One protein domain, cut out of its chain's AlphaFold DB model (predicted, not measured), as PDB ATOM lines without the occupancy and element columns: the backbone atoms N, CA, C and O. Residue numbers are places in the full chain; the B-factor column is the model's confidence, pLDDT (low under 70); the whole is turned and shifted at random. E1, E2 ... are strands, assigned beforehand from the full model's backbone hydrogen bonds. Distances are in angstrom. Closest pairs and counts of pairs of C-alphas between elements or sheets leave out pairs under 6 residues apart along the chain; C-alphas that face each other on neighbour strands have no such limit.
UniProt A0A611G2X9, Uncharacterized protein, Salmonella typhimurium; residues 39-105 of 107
ATOM      1  N   PHE A  39     246.141 258.207 185.180       88.56
ATOM      2  CA  PHE A  39     245.082 257.304 185.604       88.56
ATOM      3  C   PHE A  39     244.306 256.829 184.378       88.56
ATOM      4  O   PHE A  39     243.679 257.644 183.698       88.56
ATOM      5  N   VAL A  40     244.365 255.531 184.082       88.19
ATOM      6  CA  VAL A  40     243.660 254.924 182.948       88.19
ATOM      7  C   VAL A  40     242.462 254.132 183.468       88.19
ATOM      8  O   VAL A  40     242.662 253.108 184.128       88.19
ATOM      9  N   PRO A  41     241.228 254.562 183.155       84.06
ATOM     10  CA  PRO A  41     240.033 253.820 183.535       84.06
ATOM     11  C   PRO A  41     240.007 252.424 182.898       84.06
ATOM     12  O   PRO A  41     240.277 252.283 181.700       84.06
ATOM     13  N   GLY A  42     239.631 251.403 183.668       78.19
ATOM     14  CA  GLY A  42     239.533 250.010 183.205       78.19
ATOM     15  C   GLY A  42     238.421 249.779 182.176       78.19
ATOM     16  O   GLY A  42     238.428 248.794 181.442       78.19
ATOM     17  N   ASN A  43     237.481 250.720 182.069       75.69
ATOM     18  CA  ASN A  43     236.362 250.692 181.126       75.69
ATOM     19  C   ASN A  43     236.631 251.449 179.809       75.69
ATOM     20  O   ASN A  43     235.683 251.758 179.087       75.69
ATOM     21  N   SER A  44     237.893 251.757 179.487       77.62
ATOM     22  CA  SER A  44     238.258 252.505 178.279       77.62
ATOM     23  C   SER A  44     238.929 251.605 177.226       77.62
ATOM     24  O   SER A  44     240.155 251.612 177.091       77.62
ATOM     25  N   PRO A  45     238.158 250.829 176.430       78.00
ATOM     26  CA  PRO A  45     238.722 249.922 175.423       78.00
ATOM     27  C   PRO A  45     239.448 250.671 174.298       78.00
ATOM     28  O   PRO A  45     240.346 250.129 173.662       78.00
ATOM     29  N   SER A  46     239.090 251.935 174.064       87.38
ATOM     30  CA  SER A  46     239.761 252.814 173.101       87.38
ATOM     31  C   SER A  46     241.013 253.489 173.668       87.38
ATOM     32  O   SER A  46     241.604 254.324 172.982       87.38
ATOM     33  N   GLY A  47     241.412 253.163 174.900       90.19
ATOM     34  CA  GLY A  47     242.502 253.824 175.606       90.19
ATOM     35  C   GLY A  47     242.186 255.274 175.975       90.19
ATOM     36  O   GLY A  47     241.213 255.875 175.510       90.19
ATOM     37  N   TYR A  48     243.021 255.855 176.828       91.25
ATOM     38  CA  TYR A  48     242.899 257.246 177.259       91.25
ATOM     39  C   TYR A  48     244.062 258.077 176.714       91.25
ATOM     40  O   TYR A  48     245.205 257.618 176.716       91.25
ATOM     41  N   VAL A  49     243.766 259.280 176.218       93.31
ATOM     42  CA  VAL A  49     244.773 260.182 175.644       93.31
ATOM     43  C   VAL A  49     245.275 261.136 176.715       93.31
ATOM     44  O   VAL A  49     244.490 261.878 177.302       93.31
ATOM     45  N   PHE A  50     246.586 261.145 176.927       91.31
ATOM     46  CA  PHE A  50     247.256 262.053 177.847       91.31
ATOM     47  C   PHE A  50     248.096 263.065 177.067       91.31
ATOM     48  O   PHE A  50     248.900 262.659 176.217       91.31
ATOM     49  N   PRO A  51     247.939 264.370 177.345       91.31
ATOM     50  CA  PRO A  51     248.878 265.366 176.859       91.31
ATOM     51  C   PRO A  51     250.230 265.186 177.560       91.31
ATOM     52  O   PRO A  51     250.290 264.906 178.758       91.31
ATOM     53  N   LEU A  52     251.318 265.359 176.813       90.19
ATOM     54  CA  LEU A  52     252.666 265.366 177.375       90.19
ATOM     55  C   LEU A  52     252.948 266.700 178.098       90.19
ATOM     56  O   LEU A  52     252.409 267.734 177.693       90.19
ATOM     57  N   PRO A  53     253.833 266.722 179.115       89.12
ATOM     58  CA  PRO A  53     254.268 267.953 179.781       89.12
ATOM     59  C   PRO A  53     254.833 269.015 178.822       89.12
ATOM     60  O   PRO A  53     254.661 270.213 179.050       89.12
ATOM     61  N   THR A  54     255.491 268.579 177.748       88.69
ATOM     62  CA  THR A  54     255.919 269.398 176.614       88.69
ATOM     63  C   THR A  54     255.763 268.628 175.303       88.69
ATOM     64  O   THR A  54     255.945 267.412 175.237       88.69
ATOM     65  N   THR A  55     255.481 269.344 174.219       91.88
ATOM     66  CA  THR A  55     255.530 268.777 172.867       91.88
ATOM     67  C   THR A  55     256.980 268.528 172.465       91.88
ATOM     68  O   THR A  55     257.830 269.389 172.692       91.88
ATOM     69  N   PHE A  56     257.256 267.378 171.849       93.50
ATOM     70  CA  PHE A  56     258.528 267.083 171.190       93.50
ATOM     71  C   PHE A  56     258.646 267.884 169.875       93.50
ATOM     72  O   PHE A  56     257.812 267.705 168.981       93.50
ATOM     73  N   PRO A  57     259.634 268.784 169.728       93.00
ATOM     74  CA  PRO A  57     259.817 269.595 168.522       93.00
ATOM     75  C   PRO A  57     259.894 268.809 167.210       93.00
ATOM     76  O   PRO A  57     259.400 269.281 166.185       93.00
ATOM     77  N   TYR A  58     260.493 267.618 167.228       93.69
ATOM     78  CA  TYR A  58     260.751 266.817 166.036       93.69
ATOM     79  C   TYR A  58     260.013 265.485 166.072       93.69
ATOM     80  O   TYR A  58     259.259 265.177 165.146       93.69
ATOM     81  N   VAL A  59     260.231 264.670 167.107       94.00
ATOM     82  CA  VAL A  59     259.708 263.300 167.128       94.00
ATOM     83  C   VAL A  59     259.592 262.729 168.533       94.00
ATOM     84  O   VAL A  59     260.554 262.680 169.299       94.00
ATOM     85  N   PHE A  60     258.422 262.176 168.827       95.38
ATOM     86  CA  PHE A  60     258.238 261.247 169.934       95.38
ATOM     87  C   PHE A  60     258.811 259.874 169.543       95.38
ATOM     88  O   PHE A  60     258.357 259.258 168.579       95.38
ATOM     89  N   LYS A  61     259.834 259.392 170.263       95.12
ATOM     90  CA  LYS A  61     260.509 258.117 169.968       95.12
ATOM     91  C   LYS A  61     259.926 256.915 170.702       95.12
ATOM     92  O   LYS A  61     259.689 255.894 170.065       95.12
ATOM     93  N   ALA A  62     259.769 256.998 172.021       94.19
ATOM     94  CA  ALA A  62     259.312 255.860 172.817       94.19
ATOM     95  C   ALA A  62     258.779 256.281 174.184       94.19
ATOM     96  O   ALA A  62     259.161 257.323 174.719       94.19
ATOM     97  N   ALA A  63     257.943 255.420 174.755       95.12
ATOM     98  CA  ALA A  63     257.484 255.493 176.129       95.12
ATOM     99  C   ALA A  63     257.713 254.159 176.855       95.12
ATOM    100  O   ALA A  63     257.637 253.082 176.256       95.12
ATOM    101  N   THR A  64     257.950 254.236 178.159       94.19
ATOM    102  CA  THR A  64     257.942 253.096 179.076       94.19
ATOM    103  C   THR A  64     256.814 253.295 180.070       94.19
ATOM    104  O   THR A  64     256.752 254.329 180.727       94.19
ATOM    105  N   LEU A  65     255.928 252.304 180.156       92.38
ATOM    106  CA  LEU A  65     254.778 252.289 181.053       92.38
ATOM    107  C   LEU A  65     255.102 251.407 182.258       92.38
ATOM    108  O   LEU A  65     255.536 250.266 182.097       92.38
ATOM    109  N   THR A  66     254.869 251.916 183.458       90.19
ATOM    110  CA  THR A  66     255.027 251.179 184.711       90.19
ATOM    111  C   THR A  66     253.752 251.340 185.522       90.19
ATOM    112  O   THR A  66     253.548 252.381 186.146       90.19
ATOM    113  N   PRO A  67     252.860 250.345 185.487       87.62
ATOM    114  CA  PRO A  67     251.722 250.326 186.387       87.62
ATOM    115  C   PRO A  67     252.136 250.365 187.857       87.62
ATOM    116  O   PRO A  67     253.195 249.852 188.219       87.62
ATOM    117  N   GLN A  68     251.278 250.939 188.692       84.56
ATOM    118  CA  GLN A  68     251.483 251.055 190.136       84.56
ATOM    119  C   GLN A  68     250.622 250.083 190.955       84.56
ATOM    120  O   GLN A  68     250.746 250.070 192.178       84.56
ATOM    121  N   ASP A  69     249.759 249.289 190.313       75.50
ATOM    122  CA  ASP A  69     248.921 248.316 191.016       75.50
ATOM    123  C   ASP A  69     249.773 247.236 191.700       75.50
ATOM    124  O   ASP A  69     250.944 247.008 191.364       75.50
ATOM    125  N   ALA A  70     249.179 246.561 192.686       71.12
ATOM    126  CA  ALA A  70     249.879 245.541 193.445       71.12
ATOM    127  C   ALA A  70     250.331 244.380 192.543       71.12
ATOM    128  O   ALA A  70     249.716 244.029 191.532       71.12
ATOM    129  N   GLN A  71     251.442 243.756 192.931       62.38
ATOM    130  CA  GLN A  71     251.987 242.608 192.220       62.38
ATOM    131  C   GLN A  71     250.950 241.472 192.182       62.38
ATOM    132  O   GLN A  71     250.598 240.920 193.221       62.38
ATOM    133  N   GLY A  72     250.495 241.105 190.980       64.56
ATOM    134  CA  GLY A  72     249.497 240.050 190.756       64.56
ATOM    135  C   GLY A  72     248.155 240.544 190.210       64.56
ATOM    136  O   GLY A  72     247.449 239.746 189.595       64.56
ATOM    137  N   ASP A  73     247.846 241.838 190.333       67.88
ATOM    138  CA  ASP A  73     246.599 242.414 189.801       67.88
ATOM    139  C   ASP A  73     246.672 242.653 188.284       67.88
ATOM    140  O   ASP A  73     245.665 242.652 187.574       67.88
ATOM    141  N   ILE A  74     247.888 242.782 187.753       70.12
ATOM    142  CA  ILE A  74     248.131 243.030 186.333       70.12
ATOM    143  C   ILE A  74     248.451 241.722 185.634       70.12
ATOM    144  O   ILE A  74     249.579 241.228 185.646       70.12
ATOM    145  N   THR A  75     247.431 241.183 184.984       73.19
ATOM    146  CA  THR A  75     247.534 239.973 184.160       73.19
ATOM    147  C   THR A  75     247.962 240.276 182.724       73.19
ATOM    148  O   THR A  75     248.483 239.398 182.038       73.19
ATOM    149  N   ILE A  76     247.780 241.521 182.268       81.62
ATOM    150  CA  ILE A  76     248.150 241.992 180.931       81.62
ATOM    151  C   ILE A  76     248.792 243.374 181.059       81.62
ATOM    152  O   ILE A  76     248.186 244.294 181.605       81.62
ATOM    153  N   SER A  77     250.010 243.531 180.537       84.06
ATOM    154  CA  SER A  77     250.731 244.806 180.566       84.06
ATOM    155  C   SER A  77     249.989 245.898 179.784       84.06
ATOM    156  O   SER A  77     249.458 245.614 178.704       84.06
ATOM    157  N   PRO A  78     249.997 247.157 180.258       88.56
ATOM    158  CA  PRO A  78     249.463 248.260 179.478       88.56
ATOM    159  C   PRO A  78     250.302 248.483 178.219       88.56
ATOM    160  O   PRO A  78     251.502 248.189 178.171       88.56
ATOM    161  N   THR A  79     249.667 249.041 177.200       92.31
ATOM    162  CA  THR A  79     250.313 249.377 175.929       92.31
ATOM    163  C   THR A  79     250.001 250.815 175.550       92.31
ATOM    164  O   THR A  79     249.200 251.487 176.202       92.31
ATOM    165  N   TYR A  80     250.662 251.328 174.516       94.12
ATOM    166  CA  TYR A  80     250.428 252.689 174.059       94.12
ATOM    167  C   TYR A  80     250.504 252.832 172.546       94.12
ATOM    168  O   TYR A  80     251.116 252.021 171.851       94.12
ATOM    169  N   LEU A  81     249.917 253.925 172.069       95.94
ATOM    170  CA  LEU A  81     250.126 254.473 170.737       95.94
ATOM    171  C   LEU A  81     250.564 255.933 170.855       95.94
ATOM    172  O   LEU A  81     250.105 256.676 171.725       95.94
ATOM    173  N   ILE A  82     251.467 256.340 169.969       95.19
ATOM    174  CA  ILE A  82     251.855 257.740 169.815       95.19
ATOM    175  C   ILE A  82     250.776 258.408 168.960       95.19
ATOM    176  O   ILE A  82     250.639 258.080 167.785       95.19
ATOM    177  N   GLU A  83     250.010 259.330 169.545       95.31
ATOM    178  CA  GLU A  83     248.962 260.061 168.813       95.31
ATOM    179  C   GLU A  83     249.578 261.183 167.973       95.31
ATOM    180  O   GLU A  83     249.191 261.414 166.831       95.31
ATOM    181  N   ASN A  84     250.535 261.902 168.561       95.44
ATOM    182  CA  ASN A  84     251.339 262.940 167.925       95.44
ATOM    183  C   ASN A  84     252.522 263.295 168.846       95.44
ATOM    184  O   ASN A  84     252.704 262.707 169.910       95.44
ATOM    185  N   ASN A  85     253.319 264.295 168.470       95.62
ATOM    186  CA  ASN A  85     254.481 264.721 169.251       95.62
ATOM    187  C   ASN A  85     254.159 265.344 170.626       95.62
ATOM    188  O   ASN A  85     255.080 265.599 171.397       95.62
ATOM    189  N   GLY A  86     252.893 265.621 170.940       93.12
ATOM    190  CA  GLY A  86     252.447 266.204 172.208       93.12
ATOM    191  C   GLY A  86     251.455 265.335 172.981       93.12
ATOM    192  O   GLY A  86     250.949 265.787 174.006       93.12
ATOM    193  N   ALA A  87     251.152 264.117 172.518       93.81
ATOM    194  CA  ALA A  87     250.167 263.258 173.164       93.81
ATOM    195  C   ALA A  87     250.432 261.763 172.952       93.81
ATOM    196  O   ALA A  87     250.897 261.320 171.897       93.81
ATOM    197  N   ILE A  88     250.058 260.979 173.959       94.38
ATOM    198  CA  ILE A  88     250.103 259.516 173.955       94.38
ATOM    199  C   ILE A  88     248.717 258.968 174.278       94.38
ATOM    200  O   ILE A  88     248.014 259.509 175.130       94.38
ATOM    201  N   ARG A  89     248.334 257.866 173.642       94.88
ATOM    202  CA  ARG A  89     247.178 257.070 174.044       94.88
ATOM    203  C   ARG A  89     247.657 255.842 174.790       94.88
ATOM    204  O   ARG A  89     248.482 255.104 174.261       94.88
ATOM    205  N   ILE A  90     247.132 255.613 175.986       93.19
ATOM    206  CA  ILE A  90     247.484 254.458 176.815       93.19
ATOM    207  C   ILE A  90     246.278 253.539 176.918       93.19
ATOM    208  O   ILE A  90     245.162 253.977 177.202       93.19
ATOM    209  N   PHE A  91     246.522 252.260 176.675       91.38
ATOM    210  CA  PHE A  91     245.541 251.194 176.758       91.38
ATOM    211  C   PHE A  91     245.792 250.394 178.022       91.38
ATOM    212  O   PHE A  91     246.920 249.963 178.278       91.38
ATOM    213  N   ASN A  92     244.724 250.170 178.778       87.31
ATOM    214  CA  ASN A  92     244.759 249.347 179.968       87.31
ATOM    215  C   ASN A  92     243.844 248.119 179.802       87.31
ATOM    216  O   ASN A  92     242.650 248.194 180.090       87.31
ATOM    217  N   PRO A  93     244.380 246.995 179.302       81.00
ATOM    218  CA  PRO A  93     243.607 245.774 179.090       81.00
ATOM    219  C   PRO A  93     243.353 244.971 180.377       81.00
ATOM    220  O   PRO A  93     242.672 243.952 180.304       81.00
ATOM    221  N   SER A  94     243.877 245.395 181.537       75.56
ATOM    222  CA  SER A  94     243.726 244.670 182.809       75.56
ATOM    223  C   SER A  94     242.277 244.627 183.325       75.56
ATOM    224  O   SER A  94     241.958 243.808 184.181       75.56
ATOM    225  N   GLY A  95     241.385 245.481 182.802       67.44
ATOM    226  CA  GLY A  95     239.958 245.532 183.147       67.44
ATOM    227  C   GLY A  95     239.630 246.283 184.445       67.44
ATOM    228  O   GLY A  95     238.471 246.635 184.657       67.44
ATOM    229  N   GLY A  96     240.631 246.571 185.283       79.38
ATOM    230  CA  GLY A  96     240.519 247.444 186.456       79.38
ATOM    231  C   GLY A  96     241.097 248.831 186.193       79.38
ATOM    232  O   GLY A  96     241.886 249.015 185.273       79.38
ATOM    233  N   ASP A  97     240.722 249.822 186.991       85.25
ATOM    234  CA  ASP A  97     241.352 251.143 186.938       85.25
ATOM    235  C   ASP A  97     242.828 251.046 187.338       85.25
ATOM    236  O   ASP A  97     243.156 250.320 188.270       85.25
ATOM    237  N   ASN A  98     243.724 251.747 186.639       85.44
ATOM    238  CA  ASN A  98     245.166 251.664 186.890       85.44
ATOM    239  C   ASN A  98     245.809 253.049 186.948       85.44
ATOM    240  O   ASN A  98     245.590 253.892 186.069       85.44
ATOM    241  N   SER A  99     246.685 253.249 187.931       88.12
ATOM    242  CA  SER A  99     247.650 254.352 187.908       88.12
ATOM    243  C   SER A  99     248.939 253.869 187.258       88.12
ATOM    244  O   SER A  99     249.507 252.859 187.662       88.12
ATOM    245  N   ILE A 100     249.403 254.571 186.230       88.56
ATOM    246  CA  ILE A 100     250.565 254.180 185.433       88.56
ATOM    247  C   ILE A 100     251.560 255.337 185.453       88.56
ATOM    248  O   ILE A 100     251.236 256.452 185.048       88.56
ATOM    249  N   SER A 101     252.777 255.074 185.919       90.12
ATOM    250  CA  SER A 101     253.912 255.966 185.709       90.12
ATOM    251  C   SER A 101     254.441 255.788 184.302       90.12
ATOM    252  O   SER A 101     254.607 254.663 183.828       90.12
ATOM    253  N   VAL A 102     254.738 256.892 183.636       91.75
ATOM    254  CA  VAL A 102     255.225 256.854 182.266       91.75
ATOM    255  C   VAL A 102     256.456 257.713 182.132       91.75
ATOM    256  O   VAL A 102     256.474 258.846 182.605       91.75
ATOM    257  N   ILE A 103     257.464 257.171 181.457       92.50
ATOM    258  CA  ILE A 103     258.649 257.907 181.026       92.50
ATOM    259  C   ILE A 103     258.639 257.951 179.503       92.50
ATOM    260  O   ILE A 103     258.486 256.919 178.852       92.50
ATOM    261  N   TYR A 104     258.819 259.138 178.938       91.06
ATOM    262  CA  TYR A 104     258.810 259.401 177.504       91.06
ATOM    263  C   TYR A 104     260.164 259.918 177.047       91.06
ATOM    264  O   TYR A 104     260.814 260.674 177.773       91.06
ATOM    265  N   MET A 105     260.540 259.586 175.814       94.06
ATOM    266  CA  MET A 105     261.727 260.126 175.162       94.06
ATOM    267  C   MET A 105     261.449 260.559 173.722       94.06
ATOM    268  O   MET A 105     260.686 259.919 172.987       94.06
TER     269      MET A 105
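Overview. This is residues 39 to 105 of the 107 residues of an uncharacterized protein of Salmonella typhimurium (UniProt A0A611G2X9). Two small antiparallel sheets form a sandwich, E1, E4 and E3 in one and the long strands E2 and E5 in the other, their strands crossed at 39 degrees. The 67 printed residues have no named helix; E1 to E5 follow in order, all strand by class, though under half of the residues, 31, are in named strands. The whole is compact, radius of gyration of the C-alphas 12.0 A, but elongated, 38 by 21 by 16 A.

Along the chain. E1, residues 48 to 51, begins at C-alpha (242.899, 257.246, 177.259). E2 is residues 60 to 67, 20.8 A; E3 79 to 84, 15.8 A; E4 87 to 91; E5 98 to 105, 22.0 A, ending at C-alpha (261.727, 260.126, 175.162).

Arrangement. Inner strand E4 is antiparallel to E1, N 50 to O 88 2.8 A, and forms a hairpin with E3, N 91 to O 79 2.8 A. E2 and E5 are antiparallel at 152 degrees, N 64 to O 103 2.8 A. Between the sheets, the closest C-alphas of E2 and E3, Phe 60 and Ile 82, are 7.3 A apart. Residues 39 to 40 pair antiparallel with 98 to 99 of E5.

Size, cuts and confidence. The printed part has no cut. The E2 to E3 link, 11 residues, is long. Model pLDDT is under 70 at residues 71 to 73 and 95.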